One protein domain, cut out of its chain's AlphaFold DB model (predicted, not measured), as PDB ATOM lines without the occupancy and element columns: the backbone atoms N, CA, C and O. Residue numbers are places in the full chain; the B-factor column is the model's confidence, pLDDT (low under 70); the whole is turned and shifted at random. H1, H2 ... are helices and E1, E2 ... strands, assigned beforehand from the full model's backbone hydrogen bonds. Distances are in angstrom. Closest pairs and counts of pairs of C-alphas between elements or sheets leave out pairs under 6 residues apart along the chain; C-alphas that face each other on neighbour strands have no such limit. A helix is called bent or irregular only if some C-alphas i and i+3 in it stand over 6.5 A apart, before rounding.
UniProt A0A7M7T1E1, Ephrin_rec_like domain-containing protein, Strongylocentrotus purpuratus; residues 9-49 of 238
ATOM      1  N   SER A   9     -36.111 -44.941  15.063       52.34
ATOM      2  CA  SER A   9     -36.055 -44.281  13.741       52.34
ATOM      3  C   SER A   9     -36.715 -45.075  12.592       52.34
ATOM      4  O   SER A   9     -36.703 -44.667  11.427       52.34
ATOM      5  N   GLN A  10     -37.339 -46.218  12.900       58.66
ATOM      6  CA  GLN A  10     -37.724 -47.236  11.910       58.66
ATOM      7  C   GLN A  10     -38.637 -46.767  10.751       58.66
ATOM      8  O   GLN A  10     -38.430 -47.240   9.628       58.66
ATOM      9  N   PRO A  11     -39.633 -45.871  10.933       62.28
ATOM     10  CA  PRO A  11     -40.541 -45.505   9.841       62.28
ATOM     11  C   PRO A  11     -39.901 -44.570   8.808       62.28
ATOM     12  O   PRO A  11     -40.098 -44.746   7.602       62.28
ATOM     13  N   LEU A  12     -39.136 -43.579   9.275       66.75
ATOM     14  CA  LEU A  12     -38.507 -42.570   8.423       66.75
ATOM     15  C   LEU A  12     -37.297 -43.156   7.689       66.75
ATOM     16  O   LEU A  12     -37.126 -42.914   6.494       66.75
ATOM     17  N   ASP A  13     -36.537 -44.019   8.366       67.88
ATOM     18  CA  ASP A  13     -35.415 -44.740   7.766       67.88
ATOM     19  C   ASP A  13     -35.884 -45.729   6.700       67.88
ATOM     20  O   ASP A  13     -35.294 -45.811   5.625       67.88
ATOM     21  N   SER A  14     -36.982 -46.451   6.949       68.88
ATOM     22  CA  SER A  14     -37.566 -47.365   5.963       68.88
ATOM     23  C   SER A  14     -38.048 -46.625   4.711       68.88
ATOM     24  O   SER A  14     -37.814 -47.085   3.587       68.88
ATOM     25  N   PHE A  15     -38.678 -45.459   4.885       76.00
ATOM     26  CA  PHE A  15     -39.090 -44.610   3.770       76.00
ATOM     27  C   PHE A  15     -37.884 -44.080   2.987       76.00
ATOM     28  O   PHE A  15     -37.855 -44.215   1.765       76.00
ATOM     29  N   SER A  16     -36.875 -43.549   3.686       74.00
ATOM     30  CA  SER A  16     -35.639 -43.034   3.091       74.00
ATOM     31  C   SER A  16     -34.919 -44.109   2.270       74.00
ATOM     32  O   SER A  16     -34.665 -43.926   1.081       74.00
ATOM     33  N   GLN A  17     -34.738 -45.303   2.844       77.38
ATOM     34  CA  GLN A  17     -34.132 -46.448   2.158       77.38
ATOM     35  C   GLN A  17     -34.935 -46.897   0.931       77.38
ATOM     36  O   GLN A  17     -34.364 -47.297  -0.086       77.38
ATOM     37  N   THR A  18     -36.267 -46.866   1.018       78.44
ATOM     38  CA  THR A  18     -37.135 -47.230  -0.108       78.44
ATOM     39  C   THR A  18     -37.019 -46.209  -1.233       78.44
ATOM     40  O   THR A  18     -36.897 -46.587  -2.395       78.44
ATOM     41  N   PHE A  19     -37.015 -44.922  -0.898       78.06
ATOM     42  CA  PHE A  19     -36.862 -43.848  -1.868       78.06
ATOM     43  C   PHE A  19     -35.481 -43.868  -2.536       78.06
ATOM     44  O   PHE A  19     -35.413 -43.827  -3.763       78.06
ATOM     45  N   ASP A  20     -34.399 -44.049  -1.774       77.69
ATOM     46  CA  ASP A  20     -33.043 -44.194  -2.319       77.69
ATOM     47  C   ASP A  20     -32.946 -45.367  -3.299       77.69
ATOM     48  O   ASP A  20     -32.347 -45.250  -4.371       77.69
ATOM     49  N   ARG A  21     -33.598 -46.496  -2.983       78.19
ATOM     50  CA  ARG A  21     -33.694 -47.634  -3.908       78.19
ATOM     51  C   ARG A  21     -34.428 -47.271  -5.195       78.19
ATOM     52  O   ARG A  21     -33.959 -47.641  -6.267       78.19
ATOM     53  N   LEU A  22     -35.537 -46.538  -5.108       76.81
ATOM     54  CA  LEU A  22     -36.313 -46.115  -6.280       76.81
ATOM     55  C   LEU A  22     -35.544 -45.125  -7.171       76.81
ATOM     56  O   LEU A  22     -35.637 -45.216  -8.395       76.81
ATOM     57  N   VAL A  23     -34.749 -44.228  -6.575       76.75
ATOM     58  CA  VAL A  23     -33.864 -43.295  -7.296       76.75
ATOM     59  C   VAL A  23     -32.711 -44.041  -7.980       76.75
ATOM     60  O   VAL A  23     -32.358 -43.734  -9.118       76.75
ATOM     61  N   GLN A  24     -32.130 -45.051  -7.324       75.31
ATOM     62  CA  GLN A  24     -31.026 -45.831  -7.894       75.31
ATOM     63  C   GLN A  24     -31.475 -46.782  -9.015       75.31
ATOM     64  O   GLN A  24     -30.732 -46.947  -9.986       75.31
ATOM     65  N   GLN A  25     -32.675 -47.366  -8.905       76.38
ATOM     66  CA  GLN A  25     -33.238 -48.359  -9.838       76.38
ATOM     67  C   GLN A  25     -33.949 -47.759 -11.072       76.38
ATOM     68  O   GLN A  25     -34.685 -48.480 -11.740       76.38
ATOM     69  N   ASP A  26     -33.747 -46.470 -11.381       64.56
ATOM     70  CA  ASP A  26     -34.322 -45.781 -12.557       64.56
ATOM     71  C   ASP A  26     -35.863 -45.786 -12.608       64.56
ATOM     72  O   ASP A  26     -36.477 -45.683 -13.666       64.56
ATOM     73  N   SER A  27     -36.518 -45.876 -11.443       67.31
ATOM     74  CA  SER A  27     -37.985 -45.877 -11.344       67.31
ATOM     75  C   SER A  27     -38.590 -44.470 -11.240       67.31
ATOM     76  O   SER A  27     -39.816 -44.332 -11.230       67.31
ATOM     77  N   LEU A  28     -37.760 -43.432 -11.127       71.19
ATOM     78  CA  LEU A  28     -38.184 -42.036 -11.076       71.19
ATOM     79  C   LEU A  28     -37.924 -41.406 -12.445       71.19
ATOM     80  O   LEU A  28     -36.833 -40.916 -12.706       71.19
ATOM     81  N   VAL A  29     -38.909 -41.455 -13.332       74.06
ATOM     82  CA  VAL A  29     -38.787 -40.940 -14.699       74.06
ATOM     83  C   VAL A  29     -39.911 -39.945 -14.939       74.06
ATOM     84  O   VAL A  29     -41.070 -40.235 -14.643       74.06
ATOM     85  N   LEU A  30     -39.571 -38.760 -15.446       78.94
ATOM     86  CA  LEU A  30     -40.546 -37.729 -15.789       78.94
ATOM     87  C   LEU A  30     -40.732 -37.711 -17.304       78.94
ATOM     88  O   LEU A  30     -39.761 -37.572 -18.043       78.94
ATOM     89  N   THR A  31     -41.973 -37.827 -17.772       82.69
ATOM     90  CA  THR A  31     -42.291 -37.723 -19.200       82.69
ATOM     91  C   THR A  31     -43.062 -36.437 -19.462       82.69
ATOM     92  O   THR A  31     -44.102 -36.208 -18.844       82.69
ATOM     93  N   VAL A  32     -42.557 -35.604 -20.371       89.12
ATOM     94  CA  VAL A  32     -43.217 -34.373 -20.834       89.12
ATOM     95  C   VAL A  32     -43.262 -34.424 -22.355       89.12
ATOM     96  O   VAL A  32     -42.216 -34.582 -22.973       89.12
ATOM     97  N   ASP A  33     -44.454 -34.331 -22.950       87.94
ATOM     98  CA  ASP A  33     -44.655 -34.370 -24.409       87.94
ATOM     99  C   ASP A  33     -43.931 -35.549 -25.100       87.94
ATOM    100  O   ASP A  33     -43.204 -35.369 -26.075       87.94
ATOM    101  N   ASP A  34     -44.082 -36.759 -24.548       86.88
ATOM    102  CA  ASP A  34     -43.417 -38.000 -24.992       86.88
ATOM    103  C   ASP A  34     -41.874 -38.005 -24.898       86.88
ATOM    104  O   ASP A  34     -41.220 -38.971 -25.299       86.88
ATOM    105  N   VAL A  35     -41.271 -36.974 -24.300       86.94
ATOM    106  CA  VAL A  35     -39.840 -36.926 -23.985       86.94
ATOM    107  C   VAL A  35     -39.606 -37.463 -22.582       86.94
ATOM    108  O   VAL A  35     -40.128 -36.948 -21.593       86.94
ATOM    109  N   VAL A  36     -38.786 -38.508 -22.501       82.75
ATOM    110  CA  VAL A  36     -38.355 -39.133 -21.252       82.75
ATOM    111  C   VAL A  36     -37.174 -38.346 -20.685       82.75
ATOM    112  O   VAL A  36     -36.093 -38.334 -21.272       82.75
ATOM    113  N   LEU A  37     -37.379 -37.677 -19.554       78.56
ATOM    114  CA  LEU A  37     -36.338 -36.966 -18.821       78.56
ATOM    115  C   LEU A  37     -35.818 -37.863 -17.693       78.56
ATOM    116  O   LEU A  37     -36.534 -38.149 -16.730       78.56
ATOM    117  N   GLU A  38     -34.564 -38.296 -17.816       77.25
ATOM    118  CA  GLU A  38     -33.853 -39.034 -16.770       77.25
ATOM    119  C   GLU A  38     -33.300 -38.049 -15.728       77.25
ATOM    120  O   GLU A  38     -32.468 -37.195 -16.061       77.25
ATOM    121  N   PRO A  39     -33.750 -38.106 -14.465       69.50
ATOM    122  CA  PRO A  39     -33.251 -37.201 -13.443       69.50
ATOM    123  C   PRO A  39     -31.810 -37.542 -13.054       69.50
ATOM    124  O   PRO A  39     -31.418 -38.704 -12.934       69.50
ATOM    125  N   ASN A  40     -31.010 -36.507 -12.786       74.38
ATOM    126  CA  ASN A  40     -29.670 -36.686 -12.240       74.38
ATOM    127  C   ASN A  40     -29.761 -37.240 -10.811       74.38
ATOM    128  O   ASN A  40     -30.157 -36.532  -9.884       74.38
ATOM    129  N   LYS A  41     -29.343 -38.499 -10.639       74.44
ATOM    130  CA  LYS A  41     -29.367 -39.231  -9.363       74.44
ATOM    131  C   LYS A  41     -28.615 -38.503  -8.242       74.44
ATOM    132  O   LYS A  41     -29.026 -38.574  -7.091       74.44
ATOM    133  N   SER A  42     -27.564 -37.747  -8.572       71.94
ATOM    134  CA  SER A  42     -26.758 -36.983  -7.606       71.94
ATOM    135  C   SER A  42     -27.406 -35.666  -7.164       71.94
ATOM    136  O   SER A  42     -26.888 -34.995  -6.276       71.94
ATOM    137  N   SER A  43     -28.511 -35.260  -7.793       70.38
ATOM    138  CA  SER A  43     -29.253 -34.036  -7.467       70.38
ATOM    139  C   SER A  43     -30.504 -34.299  -6.627       70.38
ATOM    140  O   SER A  43     -31.239 -33.361  -6.330       70.38
ATOM    141  N   VAL A  44     -30.753 -35.553  -6.246       67.12
ATOM    142  CA  VAL A  44     -31.901 -35.941  -5.429       67.12
ATOM    143  C   VAL A  44     -31.444 -36.087  -3.979       67.12
ATOM    144  O   VAL A  44     -30.676 -36.985  -3.654       67.12
ATOM    145  N   TYR A  45     -31.908 -35.194  -3.108       64.88
ATOM    146  CA  TYR A  45     -31.605 -35.204  -1.677       64.88
ATOM    147  C   TYR A  45     -32.904 -35.183  -0.868       64.88
ATOM    148  O   TYR A  45     -33.766 -34.327  -1.074       64.88
ATOM    149  N   LEU A  46     -33.040 -36.128   0.065       62.41
ATOM    150  CA  LEU A  46     -34.117 -36.150   1.048       62.41
ATOM    151  C   LEU A  46     -33.658 -35.434   2.319       62.41
ATOM    152  O   LEU A  46     -32.728 -35.874   2.986       62.41
ATOM    153  N   TRP A  47     -34.338 -34.351   2.681       56.66
ATOM    154  CA  TRP A  47     -34.254 -33.763   4.014       56.66
ATOM    155  C   TRP A  47     -35.652 -33.804   4.623       56.66
ATOM    156  O   TRP A  47     -36.614 -33.299   4.044       56.66
ATOM    157  N   ALA A  48     -35.781 -34.439   5.781       59.22
ATOM    158  CA  ALA A  48     -37.022 -34.453   6.537       59.22
ATOM    159  C   ALA A  48     -36.893 -33.448   7.683       59.22
ATOM    160  O   ALA A  48     -36.482 -33.809   8.778       59.22
ATOM    161  N   ASN A  49     -37.238 -32.180   7.442       63.25
ATOM    162  CA  ASN A  49     -37.513 -31.269   8.556       63.25
ATOM    163  C   ASN A  49     -38.999 -31.357   8.854       63.25
ATOM    164  O   ASN A  49     -39.824 -30.719   8.192       63.25
TER     165      ASN A  49
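Overview. This is residues 9 to 49 of the 238 residues of the protein "Ephrin_rec_like domain-containing protein" of Strongylocentrotus purpuratus (UniProt A0A7M7T1E1). This is a long, open loop of chain: helix H1 makes one limb, a small hairpin of two short strands, E1 and E2, makes the far tip, and residues 38 to 49 fold back from the hairpin toward the helix end as a tail with no named element. Residues 31 to 36, the tip of the hairpin, stick out free at one end of the long axis. The printed part has 41 residues, with one named helix and two named strands in the order H1, E1, E2; the sheet has the order E1 - E2 and is antiparallel, and the class is mixed, helices and strands. The whole is loose, with a radius of gyration of the C-alphas of 12.4 A, and its C-alphas span 40 by 18 by 16 A.

Arrangement. Start at H1, residues 10 to 24, where every pair of O i and N i+4 is within hydrogen-bond range. Go on through a tight link of 5 residues to E1, residues 30 to 32. A tight link of 2 residues then leads to E2, residues 35 to 37, and E1 and E2 form a hairpin. Look across these antiparallel neighbours, whose directions stand at 149 degrees: C-alphas 31 and 36 face each other at 4.7 A. Find N 37 and O 30 within hydrogen-bond range at 2.8 A, and N 35 and O 32 at 2.9 A. H1 and E2 are apart, with no C-alpha of the one within 8 A of the other.

Along the chain. Find C-alpha 10 at (-37.724, -47.236, 11.910); from there H1 runs 21.0 A to C-alpha 24 at (-31.026, -45.831, -7.894), and it is not bent. E1 goes from Leu 30 to Val 32, 6.6 A from first to last C-alpha. E2 goes from Val 35 to Leu 37, 6.2 A, and ends at C-alpha 37 at (-36.338, -36.966, -18.821). Beyond it, residues 41 to 43 are a short helical run without a name.

Size, cuts and confidence. The outline is a rod, and the two C-alphas farthest apart are those of Ser 9 and Asp 33, 40.3 A. Compare the first and last printed C-alphas, those of Ser 9 and Asn 49, which are 14.1 A apart. The printed part has no cut, and neither of the two links between named elements is long. In the B-factor column of this model the mean pLDDT of the printed part is 72.8; look for values under 70 at residues 9 to 14, 26 to 27, 39 and 44 to 49.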